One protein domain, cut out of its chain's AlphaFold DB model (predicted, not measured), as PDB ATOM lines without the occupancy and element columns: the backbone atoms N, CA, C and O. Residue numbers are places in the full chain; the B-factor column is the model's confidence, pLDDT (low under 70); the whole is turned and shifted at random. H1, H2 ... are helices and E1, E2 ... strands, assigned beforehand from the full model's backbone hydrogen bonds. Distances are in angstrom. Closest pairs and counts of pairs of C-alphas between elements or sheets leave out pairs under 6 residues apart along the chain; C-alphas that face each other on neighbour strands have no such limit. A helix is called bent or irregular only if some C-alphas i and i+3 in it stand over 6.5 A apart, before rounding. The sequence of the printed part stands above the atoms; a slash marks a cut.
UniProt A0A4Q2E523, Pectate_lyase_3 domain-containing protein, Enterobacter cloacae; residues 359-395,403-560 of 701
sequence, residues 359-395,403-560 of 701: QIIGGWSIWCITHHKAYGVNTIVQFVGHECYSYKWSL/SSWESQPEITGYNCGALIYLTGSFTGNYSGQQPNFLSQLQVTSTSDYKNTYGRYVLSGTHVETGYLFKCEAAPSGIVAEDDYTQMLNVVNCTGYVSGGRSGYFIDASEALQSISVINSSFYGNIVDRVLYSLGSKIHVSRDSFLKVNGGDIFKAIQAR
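What this domain is: This is residues 359 to 395 and 403 to 560 of the 701 residues of the protein "Pectate_lyase_3 domain-containing protein" of Enterobacter cloacae (UniProt A0A4Q2E523). What shape is this? The chain is wound in stacked turns, a solenoid with three walls of parallel strands: E1, E4, E7, E10, E13 and E16; E2, E5, E8, E11, E14 and E17; E3, E6, E9, E12 and E15. At its last turn the bent E18 joins the first wall to the third, with E19, H2 and H3 at that end. What is it made of? The printed part has 195 residues, with 19 named strands and three named helices in the order E1 to E5, H1, E6 to E18, H2, H3, E19; the class is mostly strand, with strands holding 92 and helices 12 of the 104 residues in named elements. It is compact, with a radius of gyration of the C-alphas of 15.9 A, and spans 45 by 41 by 32 A.

How they stand to each other: How is the largest sheet built? In this twisted, branched sheet E1, residues 359 to 361, pairs with E4, 380 to 384, E4 with E7, 419 to 423, E7 with E10, 455 to 459, E10 with E13, 486 to 491, and E13 with E16, 514 to 518; N 360 and O 382, 2.8 A apart, are within hydrogen-bond range. Likewise E3, 370 to 375, pairs with E6, 413 to 416, E6 with E9, 437 to 442, E9 with E12, 469 to 471, and E12 with E15, 506 to 508; N 374 and O 414 are 2.9 A apart. E18, residues 531 to 540, bends by 142 degrees at residue 534 and neighbours E15, E16 and E19, 557 to 560, with N 532 and O 506 2.9 A apart and N 517 and O 539 2.8 A apart. What faces it? E2, residues 364 to 368, E5, 387 to 390, E8, 426 to 429, E11, 462 to 465, E14, 494 to 498, and E17, 521 to 525, form a parallel sheet in that order, with N 427 and O 462 2.8 A apart. The two make a sandwich, two sheets face to face, their strands at 76 degrees. Where are the helices? H1, residues 403 to 406, is on neither sheet, while H2, 542 to 545, only grazes both and H3, 553 to 556, only grazes the branched one. E18, H2, H3 and E19 form a strand-helix-strand unit, parallel neighbour strands with helices between, its crossover right-handed. The helices are too short for an O i to N i+4 pair, and the one O i to N i+3 pair is within range in H3 but not in H1 or H2.

Where its parts are: Where are the ends? C-alpha 359 of E1 is at (-13.243, -24.060, -25.246), and C-alpha 560 of E19 at (0.314, -30.424, -58.069). Which strands are long? E9 measures 15.2 A and E3 14.7 A from first to last C-alpha.

The domain as a whole: Is it unbroken? Residues 396 to 402 are cut out, with C-alphas 395 and 403 8.8 A apart. Which links are long? Those from E9 to E10 and E12 to E13. Where is confidence low? Eleven residues are under 70, among them 499 to 502.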
ATOM      1  N   GLN A 359     -14.638 -23.990 -25.667       98.06
ATOM      2  CA  GLN A 359     -13.243 -24.060 -25.246       98.06
ATOM      3  C   GLN A 359     -13.007 -25.243 -24.307       98.06
ATOM      4  O   GLN A 359     -13.772 -25.490 -23.379       98.06
ATOM      5  N   ILE A 360     -11.921 -25.971 -24.543       98.56
ATOM      6  CA  ILE A 360     -11.422 -27.041 -23.685       98.56
ATOM      7  C   ILE A 360      -9.998 -26.655 -23.298       98.56
ATOM      8  O   ILE A 360      -9.109 -26.602 -24.147       98.56
ATOM      9  N   ILE A 361      -9.797 -26.337 -22.023       98.56
ATOM     10  CA  ILE A 361      -8.574 -25.723 -21.506       98.56
ATOM     11  C   ILE A 361      -7.918 -26.671 -20.508       98.56
ATOM     12  O   ILE A 361      -8.494 -26.967 -19.463       98.56
ATOM     13  N   GLY A 362      -6.690 -27.100 -20.796       97.94
ATOM     14  CA  GLY A 362      -5.961 -28.065 -19.976       97.94
ATOM     15  C   GLY A 362      -6.638 -29.435 -19.940       97.94
ATOM     16  O   GLY A 362      -7.558 -29.713 -20.711       97.94
ATOM     17  N   GLY A 363      -6.213 -30.285 -19.010       97.50
ATOM     18  CA  GLY A 363      -6.765 -31.630 -18.855       97.50
ATOM     19  C   GLY A 363      -6.375 -32.567 -19.995       97.50
ATOM     20  O   GLY A 363      -5.561 -32.234 -20.861       97.50
ATOM     21  N   TRP A 364      -6.962 -33.753 -19.991       96.81
ATOM     22  CA  TRP A 364      -6.534 -34.837 -20.856       96.81
ATOM     23  C   TRP A 364      -7.667 -35.814 -21.150       96.81
ATOM     24  O   TRP A 364      -8.573 -36.048 -20.350       96.81
ATOM     25  N   SER A 365      -7.595 -36.393 -22.339       94.75
ATOM     26  CA  SER A 365      -8.507 -37.421 -22.810       94.75
ATOM     27  C   SER A 365      -7.669 -38.586 -23.324       94.75
ATOM     28  O   SER A 365      -7.281 -38.592 -24.492       94.75
ATOM     29  N   ILE A 366      -7.344 -39.542 -22.451       88.81
ATOM     30  CA  ILE A 366      -6.356 -40.603 -22.726       88.81
ATOM     31  C   ILE A 366      -6.991 -41.992 -22.736       88.81
ATOM     32  O   ILE A 366      -8.035 -42.228 -22.139       88.81
ATOM     33  N   TRP A 367      -6.347 -42.940 -23.421       88.56
ATOM     34  CA  TRP A 367      -6.852 -44.316 -23.586       88.56
ATOM     35  C   TRP A 367      -8.285 -44.383 -24.137       88.56
ATOM     36  O   TRP A 367      -9.072 -45.269 -23.796       88.56
ATOM     37  N   CYS A 368      -8.629 -43.419 -24.985       93.62
ATOM     38  CA  CYS A 368      -9.888 -43.362 -25.707       93.62
ATOM     39  C   CYS A 368      -9.682 -43.859 -27.142       93.62
ATOM     40  O   CYS A 368      -8.587 -43.751 -27.694       93.62
ATOM     41  N   ILE A 369     -10.734 -44.394 -27.761       94.50
ATOM     42  CA  ILE A 369     -10.687 -44.824 -29.166       94.50
ATOM     43  C   ILE A 369     -10.736 -43.618 -30.103       94.50
ATOM     44  O   ILE A 369      -9.939 -43.514 -31.032       94.50
ATOM     45  N   THR A 370     -11.701 -42.732 -29.855       95.88
ATOM     46  CA  THR A 370     -11.879 -41.479 -30.579       95.88
ATOM     47  C   THR A 370     -11.902 -40.328 -29.598       95.88
ATOM     48  O   THR A 370     -12.657 -40.335 -28.624       95.88
ATOM     49  N   HIS A 371     -11.091 -39.313 -29.867       96.88
ATOM     50  CA  HIS A 371     -11.109 -38.097 -29.076       96.88
ATOM     51  C   HIS A 371     -12.350 -37.268 -29.398       96.88
ATOM     52  O   HIS A 371     -13.121 -36.943 -28.505       96.88
ATOM     53  N   HIS A 372     -12.591 -36.941 -30.666       98.12
ATOM     54  CA  HIS A 372     -13.694 -36.051 -31.011       98.12
ATOM     55  C   HIS A 372     -14.349 -36.345 -32.356       98.12
ATOM     56  O   HIS A 372     -13.737 -36.875 -33.286       98.12
ATOM     57  N   LYS A 373     -15.616 -35.943 -32.448       98.44
ATOM     58  CA  LYS A 373     -16.398 -35.852 -33.678       98.44
ATOM     59  C   LYS A 373     -16.983 -34.449 -33.785       98.44
ATOM     60  O   LYS A 373     -17.549 -33.955 -32.813       98.44
ATOM     61  N   ALA A 374     -16.848 -33.812 -34.938       98.56
ATOM     62  CA  ALA A 374     -17.359 -32.468 -35.173       98.56
ATOM     63  C   ALA A 374     -18.137 -32.394 -36.489       98.56
ATOM     64  O   ALA A 374     -17.699 -32.949 -37.499       98.56
ATOM     65  N   TYR A 375     -19.279 -31.707 -36.462       98.25
ATOM     66  CA  TYR A 375     -20.218 -31.623 -37.581       98.25
ATOM     67  C   TYR A 375     -20.694 -30.192 -37.802       98.25
ATOM     68  O   TYR A 375     -20.922 -29.472 -36.831       98.25
ATOM     69  N   GLY A 376     -20.930 -29.822 -39.059       96.88
ATOM     70  CA  GLY A 376     -21.476 -28.521 -39.436       96.88
ATOM     71  C   GLY A 376     -20.402 -27.456 -39.660       96.88
ATOM     72  O   GLY A 376     -19.448 -27.320 -38.892       96.88
ATOM     73  N   VAL A 377     -20.563 -26.676 -40.728       95.62
ATOM     74  CA  VAL A 377     -19.550 -25.707 -41.197       95.62
ATOM     75  C   VAL A 377     -19.322 -24.533 -40.242       95.62
ATOM     76  O   VAL A 377     -18.257 -23.914 -40.272       95.62
ATOM     77  N   ASN A 378     -20.306 -24.235 -39.390       95.75
ATOM     78  CA  ASN A 378     -20.236 -23.176 -38.384       95.75
ATOM     79  C   ASN A 378     -19.842 -23.700 -36.991       95.75
ATOM     80  O   ASN A 378     -19.872 -22.943 -36.019       95.75
ATOM     81  N   THR A 379     -19.506 -24.988 -36.865       98.12
ATOM     82  CA  THR A 379     -18.991 -25.544 -35.609       98.12
ATOM     83  C   THR A 379     -17.533 -25.140 -35.433       98.12
ATOM     84  O   THR A 379     -16.707 -25.371 -36.321       98.12
ATOM     85  N   ILE A 380     -17.209 -24.528 -34.291       98.12
ATOM     86  CA  ILE A 380     -15.865 -24.014 -33.994       98.12
ATOM     87  C   ILE A 380     -15.478 -24.377 -32.564       98.12
ATOM     88  O   ILE A 380     -16.147 -23.973 -31.613       98.12
ATOM     89  N   VAL A 381     -14.366 -25.095 -32.412       98.56
ATOM     90  CA  VAL A 381     -13.906 -25.608 -31.113       98.56
ATOM     91  C   VAL A 381     -12.431 -25.299 -30.908       98.56
ATOM     92  O   VAL A 381     -11.626 -25.417 -31.835       98.56
ATOM     93  N   GLN A 382     -12.068 -24.927 -29.682       98.50
ATOM     94  CA  GLN A 382     -10.687 -24.660 -29.294       98.50
ATOM     95  C   GLN A 382     -10.237 -25.601 -28.180       98.50
ATOM     96  O   GLN A 382     -10.779 -25.574 -27.080       98.50
ATOM     97  N   PHE A 383      -9.197 -26.380 -28.455       98.62
ATOM     98  CA  PHE A 383      -8.425 -27.109 -27.458       98.62
ATOM     99  C   PHE A 383      -7.156 -26.315 -27.142       98.62
ATOM    100  O   PHE A 383      -6.368 -26.018 -28.044       98.62
ATOM    101  N   VAL A 384      -6.951 -25.973 -25.872       98.56
ATOM    102  CA  VAL A 384      -5.821 -25.162 -25.403       98.56
ATOM    103  C   VAL A 384      -5.086 -25.921 -24.308       98.56
ATOM    104  O   VAL A 384      -5.619 -26.087 -23.214       98.56
ATOM    105  N   GLY A 385      -3.873 -26.398 -24.592       98.06
ATOM    106  CA  GLY A 385      -3.101 -27.197 -23.637       98.06
ATOM    107  C   GLY A 385      -3.769 -28.520 -23.246       98.06
ATOM    108  O   GLY A 385      -3.525 -29.011 -22.150       98.06
ATOM    109  N   HIS A 386      -4.647 -29.057 -24.098       97.94
ATOM    110  CA  HIS A 386      -5.362 -30.314 -23.853       97.94
ATOM    111  C   HIS A 386      -4.642 -31.489 -24.517       97.94
ATOM    112  O   HIS A 386      -4.110 -31.350 -25.623       97.94
ATOM    113  N   GLU A 387      -4.674 -32.659 -23.887       96.69
ATOM    114  CA  GLU A 387      -4.147 -33.886 -24.487       96.69
ATOM    115  C   GLU A 387      -5.225 -34.633 -25.284       96.69
ATOM    116  O   GLU A 387      -6.078 -35.328 -24.732       96.69
ATOM    117  N   CYS A 388      -5.161 -34.500 -26.612       94.69
ATOM    118  CA  CYS A 388      -6.028 -35.170 -27.580       94.69
ATOM    119  C   CYS A 388      -5.434 -36.529 -27.982       94.69
ATOM    120  O   CYS A 388      -4.847 -36.675 -29.062       94.69
ATOM    121  N   TYR A 389      -5.557 -37.518 -27.106       87.31
ATOM    122  CA  TYR A 389      -4.868 -38.799 -27.226       87.31
ATOM    123  C   TYR A 389      -5.830 -39.918 -27.658       87.31
ATOM    124  O   TYR A 389      -6.952 -40.031 -27.161       87.31
ATOM    125  N   SER A 390      -5.420 -40.776 -28.596       90.44
ATOM    126  CA  SER A 390      -6.172 -41.986 -28.950       90.44
ATOM    127  C   SER A 390      -5.285 -43.222 -28.975       90.44
ATOM    128  O   SER A 390      -4.226 -43.244 -29.604       90.44
ATOM    129  N   TYR A 391      -5.725 -44.239 -28.235       87.62
ATOM    130  CA  TYR A 391      -5.044 -45.521 -28.106       87.62
ATOM    131  C   TYR A 391      -5.997 -46.589 -27.574       87.62
ATOM    132  O   TYR A 391      -6.620 -46.442 -26.518       87.62
ATOM    133  N   LYS A 392      -6.066 -47.697 -28.296       87.88
ATOM    134  CA  LYS A 392      -6.903 -48.853 -28.020       87.88
ATOM    135  C   LYS A 392      -6.079 -49.914 -27.311       87.88
ATOM    136  O   LYS A 392      -5.497 -50.799 -27.936       87.88
ATOM    137  N   TRP A 393      -6.047 -49.833 -25.983       85.94
ATOM    138  CA  TRP A 393      -5.479 -50.903 -25.166       85.94
ATOM    139  C   TRP A 393      -6.297 -52.186 -25.324       85.94
ATOM    140  O   TRP A 393      -7.530 -52.144 -25.363       85.94
ATOM    141  N   SER A 394      -5.606 -53.321 -25.402       90.38
ATOM    142  CA  SER A 394      -6.250 -54.625 -25.516       90.38
ATOM    143  C   SER A 394      -6.756 -55.078 -24.143       90.38
ATOM    144  O   SER A 394      -6.005 -55.068 -23.167       90.38
ATOM    145  N   LEU A 395      -8.032 -55.454 -24.048       93.06
ATOM    146  CA  LEU A 395      -8.624 -55.906 -22.779       93.06
ATOM    147  C   LEU A 395      -8.229 -57.362 -22.464       93.06
ATOM    148  O   LEU A 395      -7.894 -58.103 -23.393       93.06
ATOM    149  N   SER A 403     -14.420 -57.657 -27.408       94.31
ATOM    150  CA  SER A 403     -14.803 -57.740 -28.825       94.31
ATOM    151  C   SER A 403     -15.376 -56.417 -29.360       94.31
ATOM    152  O   SER A 403     -14.978 -55.938 -30.427       94.31
ATOM    153  N   SER A 404     -16.273 -55.772 -28.606       93.94
ATOM    154  CA  SER A 404     -16.871 -54.501 -29.029       93.94
ATOM    155  C   SER A 404     -15.878 -53.340 -28.966       93.94
ATOM    156  O   SER A 404     -15.921 -52.475 -29.835       93.94
ATOM    157  N   TRP A 405     -14.971 -53.328 -27.987       94.69
ATOM    158  CA  TRP A 405     -13.914 -52.326 -27.838       94.69
ATOM    159  C   TRP A 405     -12.862 -52.434 -28.945       94.69
ATOM    160  O   TRP A 405     -12.574 -51.464 -29.644       94.69
ATOM    161  N   GLU A 406     -12.330 -53.636 -29.163       92.38
ATOM    162  CA  GLU A 406     -11.235 -53.880 -30.104       92.38
ATOM    163  C   GLU A 406     -11.664 -53.775 -31.569       92.38
ATOM    164  O   GLU A 406     -10.831 -53.482 -32.430       92.38
ATOM    165  N   SER A 407     -12.957 -53.925 -31.861       92.50
ATOM    166  CA  SER A 407     -13.509 -53.698 -33.201       92.50
ATOM    167  C   SER A 407     -13.640 -52.220 -33.581       92.50
ATOM    168  O   SER A 407     -13.810 -51.923 -34.763       92.50
ATOM    169  N   GLN A 408     -13.536 -51.278 -32.634       92.69
ATOM    170  CA  GLN A 408     -13.678 -49.859 -32.965       92.69
ATOM    171  C   GLN A 408     -12.460 -49.324 -33.751       92.69
ATOM    172  O   GLN A 408     -11.314 -49.692 -33.449       92.69
ATOM    173  N   PRO A 409     -12.672 -48.434 -34.739       89.50
ATOM    174  CA  PRO A 409     -11.585 -47.765 -35.447       89.50
ATOM    175  C   PRO A 409     -10.946 -46.694 -34.551       89.50
ATOM    176  O   PRO A 409     -11.603 -45.737 -34.157       89.50
ATOM    177  N   GLU A 410      -9.659 -46.847 -34.238       90.50
ATOM    178  CA  GLU A 410      -8.893 -45.872 -33.450       90.50
ATOM    179  C   GLU A 410      -8.553 -44.654 -34.323       90.50
ATOM    180  O   GLU A 410      -7.517 -44.630 -34.976       90.50
ATOM    181  N   ILE A 411      -9.448 -43.666 -34.379       92.56
ATOM    182  CA  ILE A 411      -9.262 -42.380 -35.075       92.56
ATOM    183  C   ILE A 411      -9.457 -41.268 -34.057       92.56
ATOM    184  O   ILE A 411     -10.509 -41.213 -33.420       92.56
ATOM    185  N   THR A 412      -8.496 -40.351 -33.943       95.19
ATOM    186  CA  THR A 412      -8.529 -39.294 -32.922       95.19
ATOM    187  C   THR A 412      -9.617 -38.269 -33.205       95.19
ATOM    188  O   THR A 412     -10.402 -37.951 -32.315       95.19
ATOM    189  N   GLY A 413      -9.711 -37.755 -34.431       96.38
ATOM    190  CA  GLY A 413     -10.695 -36.732 -34.787       96.38
ATOM    191  C   GLY A 413     -11.415 -37.017 -36.092       96.38
ATOM    192  O   GLY A 413     -10.778 -37.057 -37.141       96.38
ATOM    193  N   TYR A 414     -12.742 -37.130 -36.041       97.69
ATOM    194  CA  TYR A 414     -13.591 -37.002 -37.227       97.69
ATOM    195  C   TYR A 414     -14.076 -35.563 -37.335       97.69
ATOM    196  O   TYR A 414     -14.698 -35.049 -36.405       97.69
ATOM    197  N   ASN A 415     -13.841 -34.922 -38.473       98.31
ATOM    198  CA  ASN A 415     -14.281 -33.552 -38.687       98.31
ATOM    199  C   ASN A 415     -14.995 -33.412 -40.031       98.31
ATOM    200  O   ASN A 415     -14.383 -33.567 -41.086       98.31
ATOM    201  N   CYS A 416     -16.290 -33.114 -39.976       97.19
ATOM    202  CA  CYS A 416     -17.144 -32.875 -41.127       97.19
ATOM    203  C   CYS A 416     -17.490 -31.379 -41.198       97.19
ATOM    204  O   CYS A 416     -18.430 -30.914 -40.556       97.19
ATOM    205  N   GLY A 417     -16.675 -30.618 -41.936       96.00
ATOM    206  CA  GLY A 417     -16.839 -29.175 -42.193       96.00
ATOM    207  C   GLY A 417     -16.491 -28.212 -41.048       96.00
ATOM    208  O   GLY A 417     -16.283 -27.019 -41.289       96.00
ATOM    209  N   ALA A 418     -16.383 -28.701 -39.812       98.25
ATOM    210  CA  ALA A 418     -16.100 -27.879 -38.640       98.25
ATOM    211  C   ALA A 418     -14.651 -27.356 -38.614       98.25
ATOM    212  O   ALA A 418     -13.762 -27.842 -39.321       98.25
ATOM    213  N   LEU A 419     -14.392 -26.360 -37.767       98.31
ATOM    214  CA  LEU A 419     -13.064 -25.792 -37.541       98.31
ATOM    215  C   LEU A 419     -12.572 -26.104 -36.125       98.31
ATOM    216  O   LEU A 419     -13.166 -25.671 -35.139       98.31
ATOM    217  N   ILE A 420     -11.460 -26.834 -36.035       98.69
ATOM    218  CA  ILE A 420     -10.870 -27.263 -34.766       98.69
ATOM    219  C   ILE A 420      -9.489 -26.634 -34.591       98.69
ATOM    220  O   ILE A 420      -8.609 -26.783 -35.441       98.69
ATOM    221  N   TYR A 421      -9.289 -25.967 -33.458       98.69
ATOM    222  CA  TYR A 421      -7.997 -25.429 -33.044       98.69
ATOM    223  C   TYR A 421      -7.365 -26.307 -31.964       98.69
ATOM    224  O   TYR A 421      -8.028 -26.679 -31.000       98.69
ATOM    225  N   LEU A 422      -6.070 -26.581 -32.100       98.62
ATOM    226  CA  LEU A 422      -5.220 -27.202 -31.088       98.62
ATOM    227  C   LEU A 422      -4.038 -26.264 -30.825       98.62
ATOM    228  O   LEU A 422      -3.148 -26.127 -31.671       98.62
ATOM    229  N   THR A 423      -4.036 -25.601 -29.669       98.50
ATOM    230  CA  THR A 423      -3.035 -24.585 -29.308       98.50
ATOM    231  C   THR A 423      -2.251 -25.013 -28.079       98.50
ATOM    232  O   THR A 423      -2.824 -25.142 -27.000       98.50
ATOM    233  N   GLY A 424      -0.940 -25.217 -28.229       98.00
ATOM    234  CA  GLY A 424      -0.087 -25.711 -27.141       98.00
ATOM    235  C   GLY A 424      -0.503 -27.093 -26.630       98.00
ATOM    236  O   GLY A 424      -0.225 -27.426 -25.484       98.00
ATOM    237  N   SER A 425      -1.240 -27.849 -27.443       97.94
ATOM    238  CA  SER A 425      -1.857 -29.119 -27.070       97.94
ATOM    239  C   SER A 425      -0.924 -30.296 -27.349       97.94
ATOM    240  O   SER A 425       0.153 -30.148 -27.931       97.94
ATOM    241  N   PHE A 426      -1.381 -31.491 -26.996       96.81
ATOM    242  CA  PHE A 426      -0.814 -32.745 -27.477       96.81
ATOM    243  C   PHE A 426      -1.837 -33.447 -28.369       96.81
ATOM    244  O   PHE A 426      -3.033 -33.420 -28.085       96.81
ATOM    245  N   THR A 427      -1.396 -34.106 -29.436       95.69
ATOM    246  CA  THR A 427      -2.236 -35.055 -30.164       95.69
ATOM    247  C   THR A 427      -1.456 -36.283 -30.595       95.69
ATOM    248  O   THR A 427      -0.329 -36.168 -31.076       95.69
ATOM    249  N   GLY A 428      -2.067 -37.459 -30.469       91.75
ATOM    250  CA  GLY A 428      -1.429 -38.680 -30.934       91.75
ATOM    251  C   GLY A 428      -2.379 -39.833 -31.210       91.75
ATOM    252  O   GLY A 428      -3.442 -39.947 -30.601       91.75
ATOM    253  N   ASN A 429      -1.948 -40.681 -32.142       89.19
ATOM    254  CA  ASN A 429      -2.584 -41.942 -32.515       89.19
ATOM    255  C   ASN A 429      -1.490 -42.992 -32.710       89.19
ATOM    256  O   ASN A 429      -0.636 -42.840 -33.594       89.19
ATOM    257  N   TYR A 430      -1.516 -44.037 -31.884       80.94
ATOM    258  CA  TYR A 430      -0.419 -45.001 -31.774       80.94
ATOM    259  C   TYR A 430      -0.647 -46.288 -32.569       80.94
ATOM    260  O   TYR A 430       0.288 -47.074 -32.718       80.94
ATOM    261  N   SER A 431      -1.840 -46.512 -33.131       77.38
ATOM    262  CA  SER A 431      -2.084 -47.674 -33.995       77.38
ATOM    263  C   SER A 431      -1.218 -47.672 -35.260       77.38
ATOM    264  O   SER A 431      -0.840 -48.732 -35.761       77.38
ATOM    265  N   GLY A 432      -0.954 -46.486 -35.826       69.94
ATOM    266  CA  GLY A 432      -0.321 -46.321 -37.140       69.94
ATOM    267  C   GLY A 432      -1.109 -46.934 -38.312       69.94
ATOM    268  O   GLY A 432      -0.583 -46.992 -39.424       69.94
ATOM    269  N   GLN A 433      -2.335 -47.417 -38.068       79.75
ATOM    270  CA  GLN A 433      -3.229 -48.021 -39.066       79.75
ATOM    271  C   GLN A 433      -4.294 -47.043 -39.563       79.75
ATOM    272  O   GLN A 433      -4.772 -47.163 -40.689       79.75
ATOM    273  N   GLN A 434      -4.684 -46.106 -38.708       88.12
ATOM    274  CA  GLN A 434      -5.722 -45.120 -38.957       88.12
ATOM    275  C   GLN A 434      -5.141 -43.711 -38.801       88.12
ATOM    276  O   GLN A 434      -4.144 -43.543 -38.091       88.12
ATOM    277  N   PRO A 435      -5.725 -42.701 -39.465       90.56
ATOM    278  CA  PRO A 435      -5.251 -41.337 -39.330       90.56
ATOM    279  C   PRO A 435      -5.583 -40.780 -37.942       90.56
ATOM    280  O   PRO A 435      -6.620 -41.092 -37.353       90.56
ATOM    281  N   ASN A 436      -4.735 -39.879 -37.454       93.25
ATOM    282  CA  ASN A 436      -5.019 -39.053 -36.291       93.25
ATOM    283  C   ASN A 436      -6.275 -38.208 -36.585       93.25
ATOM    284  O   ASN A 436      -7.280 -38.315 -35.887       93.25
ATOM    285  N   PHE A 437      -6.284 -37.471 -37.698       96.19
ATOM    286  CA  PHE A 437      -7.437 -36.687 -38.138       96.19
ATOM    287  C   PHE A 437      -7.989 -37.184 -39.473       96.19
ATOM    288  O   PHE A 437      -7.300 -37.161 -40.493       96.19
ATOM    289  N   LEU A 438      -9.259 -37.584 -39.468       95.94
ATOM    290  CA  LEU A 438     -10.038 -37.845 -40.669       95.94
ATOM    291  C   LEU A 438     -10.934 -36.639 -40.958       95.94
ATOM    292  O   LEU A 438     -11.822 -36.296 -40.171       95.94
ATOM    293  N   SER A 439     -10.706 -36.008 -42.102       97.31
ATOM    294  CA  SER A 439     -11.500 -34.887 -42.581       97.31
ATOM    295  C   SER A 439     -12.492 -35.336 -43.646       97.31
ATOM    296  O   SER A 439     -12.137 -36.037 -44.593       97.31
ATOM    297  N   GLN A 440     -13.748 -34.941 -43.470       96.38
ATOM    298  CA  GLN A 440     -14.884 -35.344 -44.291       96.38
ATOM    299  C   GLN A 440     -15.564 -34.101 -44.864       96.38
ATOM    300  O   GLN A 440     -15.645 -33.065 -44.197       96.38
ATOM    301  N   LEU A 441     -16.067 -34.212 -46.091       95.38
ATOM    302  CA  LEU A 441     -16.768 -33.120 -46.753       95.38
ATOM    303  C   LEU A 441     -18.137 -32.917 -46.098       95.38
ATOM    304  O   LEU A 441     -18.923 -33.861 -46.009       95.38
ATOM    305  N   GLN A 442     -18.426 -31.697 -45.653       95.69
ATOM    306  CA  GLN A 442     -19.763 -31.306 -45.218       95.69
ATOM    307  C   GLN A 442     -20.519 -30.724 -46.405       95.69
ATOM    308  O   GLN A 442     -20.074 -29.750 -47.012       95.69
ATOM    309  N   VAL A 443     -21.667 -31.320 -46.720       93.56
ATOM    310  CA  VAL A 443     -22.554 -30.826 -47.777       93.56
ATOM    311  C   VAL A 443     -23.458 -29.737 -47.214       93.56
ATOM    312  O   VAL A 443     -23.911 -29.847 -46.071       93.56
ATOM    313  N   THR A 444     -23.721 -28.702 -48.010       93.38
ATOM    314  CA  THR A 444     -24.611 -27.587 -47.653       93.38
ATOM    315  C   THR A 444     -25.626 -27.303 -48.765       93.38
ATOM    316  O   THR A 444     -25.409 -27.673 -49.916       93.38
ATOM    317  N   SER A 445     -26.771 -26.701 -48.429       85.94
ATOM    318  CA  SER A 445     -27.874 -26.448 -49.378       85.94
ATOM    319  C   SER A 445     -27.977 -25.005 -49.890       85.94
ATOM    320  O   SER A 445     -28.853 -24.708 -50.702       85.94
ATOM    321  N   THR A 446     -27.120 -24.097 -49.422       82.75
ATOM    322  CA  THR A 446     -27.226 -22.649 -49.674       82.75
ATOM    323  C   THR A 446     -25.999 -22.120 -50.403       82.75
ATOM    324  O   THR A 446     -24.894 -22.523 -50.067       82.75
ATOM    325  N   SER A 447     -26.162 -21.132 -51.285       84.38
ATOM    326  CA  SER A 447     -25.045 -20.504 -52.015       84.38
ATOM    327  C   SER A 447     -24.046 -19.741 -51.138       84.38
ATOM    328  O   SER A 447     -22.933 -19.475 -51.583       84.38
ATOM    329  N   ASP A 448     -24.439 -19.366 -49.919       89.31
ATOM    330  CA  ASP A 448     -23.587 -18.614 -48.987       89.31
ATOM    331  C   ASP A 448     -22.501 -19.488 -48.343       89.31
ATOM    332  O   ASP A 448     -21.534 -18.973 -47.780       89.31
ATOM    333  N   TYR A 449     -22.652 -20.811 -48.435       92.38
ATOM    334  CA  TYR A 449     -21.713 -21.787 -47.908       92.38
ATOM    335  C   TYR A 449     -21.226 -22.695 -49.029       92.38
ATOM    336  O   TYR A 449     -21.941 -22.992 -49.980       92.38
ATOM    337  N   LYS A 450     -19.970 -23.112 -48.910       93.31
ATOM    338  CA  LYS A 450     -19.332 -24.051 -49.826       93.31
ATOM    339  C   LYS A 450     -19.297 -25.428 -49.186       93.31
ATOM    340  O   LYS A 450     -19.067 -25.533 -47.978       93.31
ATOM    341  N   ASN A 451     -19.414 -26.474 -49.998       94.50
ATOM    342  CA  ASN A 451     -19.054 -27.819 -49.569       94.50
ATOM    343  C   ASN A 451     -17.569 -27.824 -49.177       94.50
ATOM    344  O   ASN A 451     -16.684 -27.644 -50.024       94.50
ATOM    345  N   THR A 452     -17.305 -27.982 -47.880       94.88
ATOM    346  CA  THR A 452     -15.982 -27.778 -47.274       94.88
ATOM    347  C   THR A 452     -15.610 -28.966 -46.396       94.88
ATOM    348  O   THR A 452     -16.459 -29.553 -45.715       94.88
ATOM    349  N   TYR A 453     -14.342 -29.362 -46.444       96.88
ATOM    350  CA  TYR A 453     -13.804 -30.391 -45.568       96.88
ATOM    351  C   TYR A 453     -13.587 -29.838 -44.160       96.88
ATOM    352  O   TYR A 453     -13.413 -28.637 -43.953       96.88
ATOM    353  N   GLY A 454     -13.576 -30.736 -43.176       97.69
ATOM    354  CA  GLY A 454     -13.186 -30.407 -41.811       97.69
ATOM    355  C   GLY A 454     -11.776 -29.813 -41.732       97.69
ATOM    356  O   GLY A 454     -10.830 -30.328 -42.334       97.69
ATOM    357  N   ARG A 455     -11.631 -28.732 -40.968       98.00
ATOM    358  CA  ARG A 455     -10.403 -27.939 -40.875       98.00
ATOM    359  C   ARG A 455      -9.733 -28.091 -39.519       98.00
ATOM    360  O   ARG A 455     -10.402 -28.040 -38.484       98.00
ATOM    361  N   TYR A 456      -8.410 -28.200 -39.532       98.56
ATOM    362  CA  TYR A 456      -7.583 -28.272 -38.333       98.56
ATOM    363  C   TYR A 456      -6.485 -27.215 -38.342       98.56
ATOM    364  O   TYR A 456      -5.737 -27.081 -39.311       98.56
ATOM    365  N   VAL A 457      -6.357 -26.504 -37.225       98.56
ATOM    366  CA  VAL A 457      -5.275 -25.550 -36.975       98.56
ATOM    367  C   VAL A 457      -4.511 -25.997 -35.738       98.56
ATOM    368  O   VAL A 457      -5.024 -25.944 -34.624       98.56
ATOM    369  N   LEU A 458      -3.280 -26.444 -35.938       98.62
ATOM    370  CA  LEU A 458      -2.348 -26.857 -34.903       98.62
ATOM    371  C   LEU A 458      -1.288 -25.766 -34.749       98.62
ATOM    372  O   LEU A 458      -0.553 -25.479 -35.693       98.62
ATOM    373  N   SER A 459      -1.191 -25.182 -33.558       98.25
ATOM    374  CA  SER A 459      -0.202 -24.153 -33.233       98.25
ATOM    375  C   SER A 459       0.550 -24.520 -31.961       98.25
ATOM    376  O   SER A 459      -0.056 -24.600 -30.894       98.25
ATOM    377  N   GLY A 460       1.864 -24.735 -32.051       98.06
ATOM    378  CA  GLY A 460       2.663 -25.124 -30.881       98.06
ATOM    379  C   GLY A 460       2.269 -26.483 -30.298       98.06
ATOM    380  O   GLY A 460       2.505 -26.730 -29.121       98.06
ATOM    381  N   THR A 461       1.611 -27.331 -31.092       98.12
ATOM    382  CA  THR A 461       1.073 -28.620 -30.647       98.12
ATOM    383  C   THR A 461       2.118 -29.717 -30.837       98.12
ATOM    384  O   THR A 461       2.771 -29.789 -31.882       98.12
ATOM    385  N   HIS A 462       2.272 -30.583 -29.837       97.56
ATOM    386  CA  HIS A 462       3.088 -31.790 -29.954       97.56
ATOM    387  C   HIS A 462       2.283 -32.892 -30.650       97.56
ATOM    388  O   HIS A 462       1.149 -33.169 -30.264       97.56
ATOM    389  N   VAL A 463       2.851 -33.495 -31.694       95.12
ATOM    390  CA  VAL A 463       2.194 -34.492 -32.549       95.12
ATOM    391  C   VAL A 463       2.955 -35.813 -32.482       95.12
ATOM    392  O   VAL A 463       4.122 -35.869 -32.860       95.12
ATOM    393  N   GLU A 464       2.278 -36.883 -32.068       91.94
ATOM    394  CA  GLU A 464       2.821 -38.247 -32.071       91.94
ATOM    395  C   GLU A 464       1.956 -39.189 -32.896       91.94
ATOM    396  O   GLU A 464       0.942 -39.716 -32.439       91.94
ATOM    397  N   THR A 465       2.336 -39.406 -34.149       89.94
ATOM    398  CA  THR A 465       1.577 -40.307 -35.017       89.94
ATOM    399  C   THR A 465       2.370 -40.716 -36.242       89.94
ATOM    400  O   THR A 465       3.260 -40.000 -36.706       89.94
ATOM    401  N   GLY A 466       2.013 -41.876 -36.797       87.31
ATOM    402  CA  GLY A 466       2.500 -42.287 -38.102       87.31
ATOM    403  C   GLY A 466       1.643 -41.852 -39.294       87.31
ATOM    404  O   GLY A 466       2.022 -42.068 -40.443       87.31
ATOM    405  N   TYR A 467       0.471 -41.277 -39.024       89.94
ATOM    406  CA  TYR A 467      -0.522 -40.926 -40.030       89.94
ATOM    407  C   TYR A 467      -1.343 -39.748 -39.499       89.94
ATOM    408  O   TYR A 467      -2.340 -39.934 -38.815       89.94
ATOM    409  N   LEU A 468      -0.897 -38.516 -39.740       92.94
ATOM    410  CA  LEU A 468      -1.504 -37.333 -39.129       92.94
ATOM    411  C   LEU A 468      -2.877 -37.017 -39.701       92.94
ATOM    412  O   LEU A 468      -3.803 -36.728 -38.949       92.94
ATOM    413  N   PHE A 469      -3.006 -37.016 -41.019       94.62
ATOM    414  CA  PHE A 469      -4.183 -36.437 -41.640       94.62
ATOM    415  C   PHE A 469      -4.602 -37.218 -42.870       94.62
ATOM    416  O   PHE A 469      -3.762 -37.566 -43.699       94.62
ATOM    417  N   LYS A 470      -5.909 -37.434 -43.001       94.00
ATOM    418  CA  LYS A 470      -6.525 -37.982 -44.201       94.00
ATOM    419  C   LYS A 470      -7.755 -37.172 -44.588       94.00
ATOM    420  O   LYS A 470      -8.669 -37.002 -43.785       94.00
ATOM    421  N   CYS A 471      -7.797 -36.743 -45.840       94.25
ATOM    422  CA  CYS A 471      -8.993 -36.275 -46.519       94.25
ATOM    423  C   CYS A 471      -9.757 -37.483 -47.074       94.25
ATOM    424  O   CYS A 471      -9.192 -38.295 -47.806       94.25
ATOM    425  N   GLU A 472     -11.019 -37.654 -46.692       92.88
ATOM    426  CA  GLU A 472     -11.856 -38.720 -47.241       92.88
ATOM    427  C   GLU A 472     -12.406 -38.344 -48.623       92.88
ATOM    428  O   GLU A 472     -12.662 -37.175 -48.911       92.88
ATOM    429  N   ALA A 473     -12.631 -39.349 -49.472       90.75
ATOM    430  CA  ALA A 473     -13.315 -39.158 -50.744       90.75
ATOM    431  C   ALA A 473     -14.656 -38.443 -50.555       90.75
ATOM    432  O   ALA A 473     -15.423 -38.751 -49.637       90.75
ATOM    433  N   ALA A 474     -14.931 -37.484 -51.440       89.50
ATOM    434  CA  ALA A 474     -16.217 -36.811 -51.458       89.50
ATOM    435  C   ALA A 474     -17.347 -37.831 -51.719       89.50
ATOM    436  O   ALA A 474     -17.146 -38.809 -52.452       89.50
ATOM    437  N   PRO A 475     -18.548 -37.632 -51.143       87.00
ATOM    438  CA  PRO A 475     -19.709 -38.446 -51.480       87.00
ATOM    439  C   PRO A 475     -19.965 -38.455 -52.992       87.00
ATOM    440  O   PRO A 475     -19.766 -37.448 -53.669       87.00
ATOM    441  N   SER A 476     -20.432 -39.585 -53.527       88.38
ATOM    442  CA  SER A 476     -20.660 -39.745 -54.970       88.38
ATOM    443  C   SER A 476     -21.527 -38.617 -55.545       88.38
ATOM    444  O   SER A 476     -22.631 -38.371 -55.062       88.38
ATOM    445  N   GLY A 477     -21.024 -37.940 -56.582       86.50
ATOM    446  CA  GLY A 477     -21.710 -36.826 -57.244       86.50
ATOM    447  C   GLY A 477     -21.611 -35.475 -56.526       86.50
ATOM    448  O   GLY A 477     -22.135 -34.492 -57.045       86.50
ATOM    449  N   ILE A 478     -20.932 -35.402 -55.378       89.12
ATOM    450  CA  ILE A 478     -20.647 -34.157 -54.664       89.12
ATOM    451  C   ILE A 478     -19.173 -33.805 -54.853       89.12
ATOM    452  O   ILE A 478     -18.302 -34.666 -54.760       89.12
ATOM    453  N   VAL A 479     -18.895 -32.529 -55.106       90.12
ATOM    454  CA  VAL A 479     -17.532 -32.009 -55.239       90.12
ATOM    455  C   VAL A 479     -17.221 -31.042 -54.105       90.12
ATOM    456  O   VAL A 479     -18.114 -30.364 -53.589       90.12
ATOM    457  N   ALA A 480     -15.949 -30.979 -53.718       92.12
ATOM    458  CA  ALA A 480     -15.454 -29.920 -52.853       92.12
ATOM    459  C   ALA A 480     -15.454 -28.586 -53.611       92.12
ATOM    460  O   ALA A 480     -15.052 -28.526 -54.772       92.12
ATOM    461  N   GLU A 481     -15.887 -27.519 -52.946       94.06
ATOM    462  CA  GLU A 481     -16.034 -26.186 -53.555       94.06
ATOM    463  C   GLU A 481     -15.117 -25.144 -52.902       94.06
ATOM    464  O   GLU A 481     -14.859 -24.072 -53.465       94.06
ATOM    465  N   ASP A 482     -14.641 -25.431 -51.689       94.19
ATOM    466  CA  ASP A 482     -13.767 -24.555 -50.917       94.19
ATOM    467  C   ASP A 482     -12.314 -24.663 -51.388       94.19
ATOM    468  O   ASP A 482     -11.608 -25.617 -51.096       94.19
ATOM    469  N   ASP A 483     -11.858 -23.664 -52.129       92.31
ATOM    470  CA  ASP A 483     -10.493 -23.497 -52.632       92.31
ATOM    471  C   ASP A 483      -9.752 -22.335 -51.944       92.31
ATOM    472  O   ASP A 483      -8.646 -21.949 -52.346       92.31
ATOM    473  N   TYR A 484     -10.381 -21.753 -50.918       91.19
ATOM    474  CA  TYR A 484      -9.935 -20.530 -50.263       91.19
ATOM    475  C   TYR A 484      -9.398 -20.797 -48.858       91.19
ATOM    476  O   TYR A 484      -8.377 -20.227 -48.470       91.19
ATOM    477  N   THR A 485     -10.064 -21.654 -48.080       94.81
ATOM    478  CA  THR A 485      -9.665 -21.888 -46.688       94.81
ATOM    479  C   THR A 485      -8.479 -22.854 -46.566       94.81
ATOM    480  O   THR A 485      -7.996 -23.441 -47.540       94.81
ATOM    481  N   GLN A 486      -7.960 -22.988 -45.345       94.38
ATOM    482  CA  GLN A 486      -6.926 -23.957 -44.989       94.38
ATOM    483  C   GLN A 486      -7.573 -25.180 -44.344       94.38
ATOM    484  O   GLN A 486      -8.230 -25.051 -43.311       94.38
ATOM    485  N   MET A 487      -7.369 -26.358 -44.934       95.81
ATOM    486  CA  MET A 487      -7.856 -27.624 -44.376       95.81
ATOM    487  C   MET A 487      -6.964 -28.110 -43.237       95.81
ATOM    488  O   MET A 487      -7.455 -28.616 -42.232       95.81
ATOM    489  N   LEU A 488      -5.655 -27.918 -43.370       97.94
ATOM    490  CA  LEU A 488      -4.697 -28.275 -42.339       97.94
ATOM    491  C   LEU A 488      -3.629 -27.191 -42.250       97.94
ATOM    492  O   LEU A 488      -2.917 -26.931 -43.217       97.94
ATOM    493  N   ASN A 489      -3.515 -26.575 -41.080       97.69
ATOM    494  CA  ASN A 489      -2.488 -25.591 -40.780       97.69
ATOM    495  C   ASN A 489      -1.691 -26.052 -39.559       97.69
ATOM    496  O   ASN A 489      -2.234 -26.126 -38.463       97.69
ATOM    497  N   VAL A 490      -0.422 -26.393 -39.753       98.00
ATOM    498  CA  VAL A 490       0.487 -26.916 -38.731       98.00
ATOM    499  C   VAL A 490       1.633 -25.926 -38.587       98.00
ATOM    500  O   VAL A 490       2.458 -25.795 -39.490       98.00
ATOM    501  N   VAL A 491       1.670 -25.200 -37.472       97.25
ATOM    502  CA  VAL A 491       2.606 -24.090 -37.258       97.25
ATOM    503  C   VAL A 491       3.313 -24.244 -35.922       97.25
ATOM    504  O   VAL A 491       2.673 -24.410 -34.885       97.25
ATOM    505  N   ASN A 492       4.642 -24.125 -35.927       97.00
ATOM    506  CA  ASN A 492       5.462 -24.203 -34.711       97.00
ATOM    507  C   ASN A 492       5.264 -25.514 -33.926       97.00
ATOM    508  O   ASN A 492       5.427 -25.537 -32.708       97.00
ATOM    509  N   CYS A 493       4.870 -26.595 -34.600       97.44
ATOM    510  CA  CYS A 493       4.625 -27.884 -33.965       97.44
ATOM    511  C   CYS A 493       5.924 -28.688 -33.816       97.44
ATOM    512  O   CYS A 493       6.950 -28.388 -34.424       97.44
ATOM    513  N   THR A 494       5.892 -29.733 -33.001       96.19
ATOM    514  CA  THR A 494       7.009 -30.671 -32.826       96.19
ATOM    515  C   THR A 494       6.457 -32.071 -32.589       96.19
ATOM    516  O   THR A 494       5.249 -32.237 -32.449       96.19
ATOM    517  N   GLY A 495       7.324 -33.075 -32.545       94.38
ATOM    518  CA  GLY A 495       6.966 -34.415 -32.094       94.38
ATOM    519  C   GLY A 495       7.475 -35.523 -33.000       94.38
ATOM    520  O   GLY A 495       8.094 -35.279 -34.046       94.38
ATOM    521  N   TYR A 496       7.253 -36.751 -32.538       91.44
ATOM    522  CA  TYR A 496       7.691 -37.949 -33.227       91.44
ATOM    523  C   TYR A 496       6.717 -38.319 -34.344       91.44
ATOM    524  O   TYR A 496       5.530 -38.555 -34.118       91.44
ATOM    525  N   VAL A 497       7.252 -38.440 -35.551       87.69
ATOM    526  CA  VAL A 497       6.513 -38.849 -36.739       87.69
ATOM    527  C   VAL A 497       7.164 -40.087 -37.350       87.69
ATOM    528  O   VAL A 497       8.386 -40.197 -37.462       87.69
ATOM    529  N   SER A 498       6.359 -41.060 -37.753       81.50
ATOM    530  CA  SER A 498       6.858 -42.299 -38.366       81.50
ATOM    531  C   SER A 498       6.057 -42.670 -39.600       81.50
ATOM    532  O   SER A 498       4.905 -42.296 -39.716       81.50
ATOM    533  N   GLY A 499       6.616 -43.424 -40.537       64.50
ATOM    534  CA  GLY A 499       5.802 -44.004 -41.599       64.50
ATOM    535  C   GLY A 499       4.897 -45.081 -41.003       64.50
ATOM    536  O   GLY A 499       5.387 -46.140 -40.608       64.50
ATOM    537  N   GLY A 500       3.589 -44.833 -40.913       57.34
ATOM    538  CA  GLY A 500       2.617 -45.913 -40.724       57.34
ATOM    539  C   GLY A 500       2.717 -46.930 -41.870       57.34
ATOM    540  O   GLY A 500       3.124 -46.597 -42.982       57.34
ATOM    541  N   ARG A 501       2.342 -48.195 -41.627       57.88
ATOM    542  CA  ARG A 501       2.521 -49.317 -42.577       57.88
ATOM    543  C   ARG A 501       1.734 -49.179 -43.899       57.88
ATOM    544  O   ARG A 501       1.834 -50.070 -44.742       57.88
ATOM    545  N   SER A 502       0.934 -48.126 -44.106       57.31
ATOM    546  CA  SER A 502       0.115 -47.938 -45.316       57.31
ATOM    547  C   SER A 502      -0.327 -46.473 -45.526       57.31
ATOM    548  O   SER A 502      -1.425 -46.110 -45.121       57.31
ATOM    549  N   GLY A 503       0.476 -45.625 -46.181       75.62
ATOM    550  CA  GLY A 503      -0.003 -44.319 -46.686       75.62
ATOM    551  C   GLY A 503       0.981 -43.157 -46.561       75.62
ATOM    552  O   GLY A 503       2.161 -43.379 -46.291       75.62
ATOM    553  N   TYR A 504       0.481 -41.937 -46.792       88.00
ATOM    554  CA  TYR A 504       1.189 -40.680 -46.526       88.00
ATOM    555  C   TYR A 504       0.918 -40.213 -45.103       88.00
ATOM    556  O   TYR A 504      -0.173 -40.417 -44.579       88.00
ATOM    557  N   PHE A 505       1.889 -39.534 -44.496       89.94
ATOM    558  CA  PHE A 505       1.686 -38.870 -43.212       89.94
ATOM    559  C   PHE A 505       0.556 -37.828 -43.285       89.94
ATOM    560  O   PHE A 505      -0.251 -37.735 -42.359       89.94
ATOM    561  N   ILE A 506       0.457 -37.100 -44.401       92.94
ATOM    562  CA  ILE A 506      -0.668 -36.231 -44.756       92.94
ATOM    563  C   ILE A 506      -1.204 -36.657 -46.129       92.94
ATOM    564  O   ILE A 506      -0.550 -36.463 -47.150       92.94
ATOM    565  N   ASP A 507      -2.413 -37.203 -46.164       92.50
ATOM    566  CA  ASP A 507      -3.152 -37.499 -47.392       92.50
ATOM    567  C   ASP A 507      -4.252 -36.446 -47.589       92.50
ATOM    568  O   ASP A 507      -5.241 -36.408 -46.858       92.50
ATOM    569  N   ALA A 508      -4.062 -35.563 -48.566       91.94
ATOM    570  CA  ALA A 508      -4.996 -34.516 -48.978       91.94
ATOM    571  C   ALA A 508      -5.390 -34.685 -50.458       91.94
ATOM    572  O   ALA A 508      -5.527 -33.704 -51.194       91.94
ATOM    573  N   SER A 509      -5.529 -35.939 -50.896       86.69
ATOM    574  CA  SER A 509      -5.883 -36.339 -52.265       86.69
ATOM    575  C   SER A 509      -7.097 -35.600 -52.838       86.69
ATOM    576  O   SER A 509      -7.048 -35.170 -53.985       86.69
ATOM    577  N   GLU A 510      -8.140 -35.389 -52.037       80.62
ATOM    578  CA  GLU A 510      -9.468 -34.953 -52.508       80.62
ATOM    579  C   GLU A 510      -9.796 -33.482 -52.188       80.62
ATOM    580  O   GLU A 510     -10.878 -32.984 -52.497       80.62
ATOM    581  N   ALA A 511      -8.869 -32.753 -51.564       86.88
ATOM    582  CA  ALA A 511      -9.121 -31.392 -51.101       86.88
ATOM    583  C   ALA A 511      -8.653 -30.308 -52.083       86.88
ATOM    584  O   ALA A 511      -7.601 -30.420 -52.720       86.88
ATOM    585  N   LEU A 512      -9.397 -29.198 -52.127       92.56
ATOM    586  CA  LEU A 512      -8.990 -27.940 -52.776       92.56
ATOM    587  C   LEU A 512      -8.426 -26.922 -51.771       92.56
ATOM    588  O   LEU A 512      -7.557 -26.117 -52.111       92.56
ATOM    589  N   GLN A 513      -8.891 -26.992 -50.522       95.06
ATOM    590  CA  GLN A 513      -8.416 -26.190 -49.398       95.06
ATOM    591  C   GLN A 513      -6.916 -26.384 -49.188       95.06
ATOM    592  O   GLN A 513      -6.387 -27.487 -49.295       95.06
ATOM    593  N   SER A 514      -6.221 -25.306 -48.852       94.75
ATOM    594  CA  SER A 514      -4.763 -25.328 -48.736       94.75
ATOM    595  C   SER A 514      -4.260 -26.091 -47.502       94.75
ATOM    596  O   SER A 514      -4.943 -26.191 -46.479       94.75
ATOM    597  N   ILE A 515      -3.034 -26.608 -47.605       95.94
ATOM    598  CA  ILE A 515      -2.305 -27.291 -46.531       95.94
ATOM    599  C   ILE A 515      -1.036 -26.512 -46.227       95.94
ATOM    600  O   ILE A 515      -0.289 -26.144 -47.132       95.94
ATOM    601  N   SER A 516      -0.781 -26.259 -44.949       94.69
ATOM    602  CA  SER A 516       0.406 -25.549 -44.481       94.69
ATOM    603  C   SER A 516       1.104 -26.322 -43.366       94.69
ATOM    604  O   SER A 516       0.468 -26.684 -42.381       94.69
ATOM    605  N   VAL A 517       2.410 -26.561 -43.511       93.88
ATOM    606  CA  VAL A 517       3.283 -27.128 -42.471       93.88
ATOM    607  C   VAL A 517       4.524 -26.251 -42.333       93.88
ATOM    608  O   VAL A 517       5.501 -26.382 -43.076       93.88
ATOM    609  N   ILE A 518       4.480 -25.332 -41.377       92.62
ATOM    610  CA  ILE A 518       5.421 -24.220 -41.256       92.62
ATOM    611  C   ILE A 518       6.155 -24.304 -39.919       92.62
ATOM    612  O   ILE A 518       5.544 -24.510 -38.868       92.62
ATOM    613  N   ASN A 519       7.473 -24.113 -39.961       92.25
ATOM    614  CA  ASN A 519       8.346 -23.979 -38.795       92.25
ATOM    615  C   ASN A 519       8.151 -25.091 -37.744       92.25
ATOM    616  O   ASN A 519       8.148 -24.827 -36.544       92.25
ATOM    617  N   SER A 520       7.912 -26.330 -38.180       92.94
ATOM    618  CA  SER A 520       7.552 -27.427 -37.273       92.94
ATOM    619  C   SER A 520       8.697 -28.427 -37.128       92.94
ATOM    620  O   SER A 520       9.064 -29.064 -38.086       92.94
ATOM    621  N   SER A 521       9.303 -28.621 -35.963       92.50
ATOM    622  CA  SER A 521      10.509 -29.464 -35.835       92.50
ATOM    623  C   SER A 521      10.215 -30.968 -35.694       92.50
ATOM    624  O   SER A 521      10.607 -31.575 -34.694       92.50
ATOM    625  N   PHE A 522       9.548 -31.593 -36.668       92.62
ATOM    626  CA  PHE A 522       9.254 -33.031 -36.611       92.62
ATOM    627  C   PHE A 522      10.513 -33.897 -36.738       92.62
ATOM    628  O   PHE A 522      11.424 -33.588 -37.510       92.62
ATOM    629  N   TYR A 523      10.549 -35.001 -35.990       91.31
ATOM    630  CA  TYR A 523      11.638 -35.983 -36.006       91.31
ATOM    631  C   TYR A 523      11.092 -37.410 -36.100       91.31
ATOM    632  O   TYR A 523       9.967 -37.672 -35.693       91.31
ATOM    633  N   GLY A 524      11.892 -38.348 -36.607       89.19
ATOM    634  CA  GLY A 524      11.515 -39.765 -36.680       89.19
ATOM    635  C   GLY A 524      11.832 -40.392 -38.034       89.19
ATOM    636  O   GLY A 524      12.883 -40.103 -38.591       89.19
ATOM    637  N   ASN A 525      10.973 -41.276 -38.549       82.75
ATOM    638  CA  ASN A 525      11.285 -42.135 -39.705       82.75
ATOM    639  C   ASN A 525      10.174 -42.101 -40.772       82.75
ATOM    640  O   ASN A 525       9.391 -43.047 -40.874       82.75
ATOM    641  N   ILE A 526      10.091 -41.029 -41.563       78.81
ATOM    642  CA  ILE A 526       9.235 -40.933 -42.759       78.81
ATOM    643  C   ILE A 526      10.133 -40.581 -43.944       78.81
ATOM    644  O   ILE A 526      10.763 -39.531 -43.939       78.81
ATOM    645  N   VAL A 527      10.202 -41.457 -44.946       68.81
ATOM    646  CA  VAL A 527      11.268 -41.402 -45.962       68.81
ATOM    647  C   VAL A 527      10.760 -40.936 -47.330       68.81
ATOM    648  O   VAL A 527      11.429 -40.163 -48.004       68.81
ATOM    649  N   ASP A 528       9.584 -41.404 -47.754       76.75
ATOM    650  CA  ASP A 528       9.086 -41.262 -49.131       76.75
ATOM    651  C   ASP A 528       7.604 -40.852 -49.222       76.75
ATOM    652  O   ASP A 528       7.089 -40.654 -50.319       76.75
ATOM    653  N   ARG A 529       6.901 -40.713 -48.088       82.00
ATOM    654  CA  ARG A 529       5.444 -40.481 -48.051       82.00
ATOM    655  C   ARG A 529       5.042 -39.473 -46.979       82.00
ATOM    656  O   ARG A 529       4.334 -39.788 -46.025       82.00
ATOM    657  N   VAL A 530       5.518 -38.242 -47.115       86.69
ATOM    658  CA  VAL A 530       5.181 -37.151 -46.192       86.69
ATOM    659  C   VAL A 530       3.830 -36.540 -46.538       86.69
ATOM    660  O   VAL A 530       2.965 -36.465 -45.669       86.69
ATOM    661  N   LEU A 531       3.622 -36.117 -47.787       89.50
ATOM    662  CA  LEU A 531       2.384 -35.444 -48.182       89.50
ATOM    663  C   LEU A 531       1.957 -35.835 -49.592       89.50
ATOM    664  O   LEU A 531       2.785 -35.828 -50.498       89.50
ATOM    665  N   TYR A 532       0.667 -36.099 -49.778       89.69
ATOM    666  CA  TYR A 532       0.045 -36.291 -51.088       89.69
ATOM    667  C   TYR A 532      -1.125 -35.329 -51.288       89.69
ATOM    668  O   TYR A 532      -1.979 -35.215 -50.410       89.69
ATOM    669  N   SER A 533      -1.193 -34.640 -52.431       89.06
ATOM    670  CA  SER A 533      -2.358 -33.822 -52.794       89.06
ATOM    671  C   SER A 533      -2.517 -33.616 -54.300       89.06
ATOM    672  O   SER A 533      -1.564 -33.268 -54.997       89.06
ATOM    673  N   LEU A 534      -3.748 -33.760 -54.804       83.81
ATOM    674  CA  LEU A 534      -4.050 -33.568 -56.226       83.81
ATOM    675  C   LEU A 534      -4.437 -32.131 -56.595       83.81
ATOM    676  O   LEU A 534      -4.149 -31.696 -57.713       83.81
ATOM    677  N   GLY A 535      -5.102 -31.414 -55.687       83.38
ATOM    678  CA  GLY A 535      -5.675 -30.090 -55.957       83.38
ATOM    679  C   GLY A 535      -5.318 -29.008 -54.940       83.38
ATOM    680  O   GLY A 535      -5.383 -27.826 -55.276       83.38
ATOM    681  N   SER A 536      -4.909 -29.378 -53.724       90.19
ATOM    682  CA  SER A 536      -4.657 -28.411 -52.657       90.19
ATOM    683  C   SER A 536      -3.381 -27.617 -52.922       90.19
ATOM    684  O   SER A 536      -2.368 -28.166 -53.356       90.19
ATOM    685  N   LYS A 537      -3.399 -26.324 -52.584       89.88
ATOM    686  CA  LYS A 537      -2.171 -25.521 -52.498       89.88
ATOM    687  C   LYS A 537      -1.378 -25.951 -51.265       89.88
ATOM    688  O   LYS A 537      -1.917 -25.939 -50.159       89.88
ATOM    689  N   ILE A 538      -0.114 -26.310 -51.453       88.94
ATOM    690  CA  ILE A 538       0.762 -26.856 -50.417       88.94
ATOM    691  C   ILE A 538       1.859 -25.856 -50.071       88.94
ATOM    692  O   ILE A 538       2.646 -25.463 -50.929       88.94
ATOM    693  N   HIS A 539       1.958 -25.512 -48.791       89.56
ATOM    694  CA  HIS A 539       3.023 -24.680 -48.248       89.56
ATOM    695  C   HIS A 539       3.750 -25.438 -47.135       89.56
ATOM    696  O   HIS A 539       3.233 -25.606 -46.034       89.56
ATOM    697  N   VAL A 540       4.955 -25.929 -47.415       87.81
ATOM    698  CA  VAL A 540       5.758 -26.679 -46.440       87.81
ATOM    699  C   VAL A 540       7.127 -26.031 -46.339       87.81
ATOM    700  O   VAL A 540       7.864 -25.989 -47.321       87.81
ATOM    701  N   SER A 541       7.493 -25.536 -45.158       85.38
ATOM    702  CA  SER A 541       8.857 -25.050 -44.951       85.38
ATOM    703  C   SER A 541       9.826 -26.225 -44.896       85.38
ATOM    704  O   SER A 541       9.554 -27.213 -44.214       85.38
ATOM    705  N   ARG A 542      10.981 -26.094 -45.557       74.00
ATOM    706  CA  ARG A 542      12.037 -27.123 -45.582       74.00
ATOM    707  C   ARG A 542      12.412 -27.614 -44.182       74.00
ATOM    708  O   ARG A 542      12.588 -28.812 -43.976       74.00
ATOM    709  N   ASP A 543      12.465 -26.689 -43.228       82.38
ATOM    710  CA  ASP A 543      12.861 -26.961 -41.848       82.38
ATOM    711  C   ASP A 543      11.883 -27.881 -41.109       82.38
ATOM    712  O   ASP A 543      12.262 -28.502 -40.116       82.38
ATOM    713  N   SER A 544      10.658 -28.038 -41.636       88.44
ATOM    714  CA  SER A 544       9.591 -28.772 -40.961       88.44
ATOM    715  C   SER A 544       9.866 -30.276 -40.793       88.44
ATOM    716  O   SER A 544       9.250 -30.960 -39.981       88.44
ATOM    717  N   PHE A 545      10.772 -30.824 -41.601       85.81
ATOM    718  CA  PHE A 545      11.071 -32.256 -41.625       85.81
ATOM    719  C   PHE A 545      12.578 -32.545 -41.647       85.81
ATOM    720  O   PHE A 545      12.984 -33.678 -41.884       85.81
ATOM    721  N   LEU A 546      13.432 -31.549 -41.360       82.62
ATOM    722  CA  LEU A 546      14.897 -31.708 -41.406       82.62
ATOM    723  C   LEU A 546      15.443 -32.797 -40.473       82.62
ATOM    724  O   LEU A 546      16.531 -33.312 -40.716       82.62
ATOM    725  N   LYS A 547      14.727 -33.111 -39.388       86.25
ATOM    726  CA  LYS A 547      15.137 -34.114 -38.391       86.25
ATOM    727  C   LYS A 547      14.493 -35.483 -38.627       86.25
ATOM    728  O   LYS A 547      14.598 -36.363 -37.772       86.25
ATOM    729  N   VAL A 548      13.800 -35.667 -39.747       84.19
ATOM    730  CA  VAL A 548      13.248 -36.960 -40.140       84.19
ATOM    731  C   VAL A 548      14.306 -37.739 -40.926       84.19
ATOM    732  O   VAL A 548      14.922 -37.225 -41.857       84.19
ATOM    733  N   ASN A 549      14.536 -38.992 -40.535       76.31
ATOM    734  CA  ASN A 549      15.458 -39.903 -41.201       76.31
ATOM    735  C   ASN A 549      14.907 -40.276 -42.579       76.31
ATOM    736  O   ASN A 549      13.980 -41.081 -42.676       76.31
ATOM    737  N   GLY A 550      15.501 -39.735 -43.641       61.25
ATOM    738  CA  GLY A 550      15.146 -40.158 -44.986       61.25
ATOM    739  C   GLY A 550      15.258 -39.089 -46.050       61.25
ATOM    740  O   GLY A 550      14.299 -38.380 -46.309       61.25
ATOM    741  N   GLY A 551      16.403 -39.055 -46.730       61.62
ATOM    742  CA  GLY A 551      16.519 -38.493 -48.074       61.62
ATOM    743  C   GLY A 551      16.019 -37.058 -48.264       61.62
ATOM    744  O   GLY A 551      16.085 -36.205 -47.385       61.62
ATOM    745  N   ASP A 552      15.612 -36.786 -49.497       66.62
ATOM    746  CA  ASP A 552      15.174 -35.476 -49.952       66.62
ATOM    747  C   ASP A 552      13.661 -35.314 -49.721       66.62
ATOM    748  O   ASP A 552      12.868 -36.018 -50.350       66.62
ATOM    749  N   ILE A 553      13.262 -34.369 -48.858       70.94
ATOM    750  CA  ILE A 553      11.855 -34.087 -48.511       70.94
ATOM    751  C   ILE A 553      10.975 -33.846 -49.745       70.94
ATOM    752  O   ILE A 553       9.787 -34.157 -49.723       70.94
ATOM    753  N   PHE A 554      11.550 -33.357 -50.849       64.94
ATOM    754  CA  PHE A 554      10.825 -33.151 -52.104       64.94
ATOM    755  C   PHE A 554      10.354 -34.435 -52.755       64.94
ATOM    756  O   PHE A 554       9.308 -34.443 -53.386       64.94
ATOM    757  N   LYS A 555      11.099 -35.529 -52.588       69.75
ATOM    758  CA  LYS A 555      10.664 -36.838 -53.085       69.75
ATOM    759  C   LYS A 555       9.535 -37.411 -52.238       69.75
ATOM    760  O   LYS A 555       8.769 -38.232 -52.728       69.75
ATOM    761  N   ALA A 556       9.435 -36.972 -50.985       77.81
ATOM    762  CA  ALA A 556       8.410 -37.412 -50.055       77.81
ATOM    763  C   ALA A 556       7.125 -36.565 -50.110       77.81
ATOM    764  O   ALA A 556       6.111 -36.963 -49.531       77.81
ATOM    765  N   ILE A 557       7.148 -35.408 -50.782       82.88
ATOM    766  CA  ILE A 557       5.976 -34.562 -51.017       82.88
ATOM    767  C   ILE A 557       5.569 -34.676 -52.480       82.88
ATOM    768  O   ILE A 557       6.316 -34.314 -53.382       82.88
ATOM    769  N   GLN A 558       4.340 -35.109 -52.711       82.94
ATOM    770  CA  GLN A 558       3.783 -35.269 -54.037       82.94
ATOM    771  C   GLN A 558       2.544 -34.389 -54.177       82.94
ATOM    772  O   GLN A 558       1.478 -34.683 -53.632       82.94
ATOM    773  N   ALA A 559       2.706 -33.265 -54.869       83.25
ATOM    774  CA  ALA A 559       1.661 -32.264 -54.996       83.25
ATOM    775  C   ALA A 559       1.663 -31.593 -56.369       83.25
ATOM    776  O   ALA A 559       2.712 -31.372 -56.977       83.25
ATOM    777  N   ARG A 560       0.470 -31.212 -56.836       79.31
ATOM    778  CA  ARG A 560       0.314 -30.424 -58.069       79.31
ATOM    779  C   ARG A 560       0.568 -28.927 -57.868       79.31
ATOM    780  O   ARG A 560       1.029 -28.282 -58.799       79.31
TER     781      ARG A 560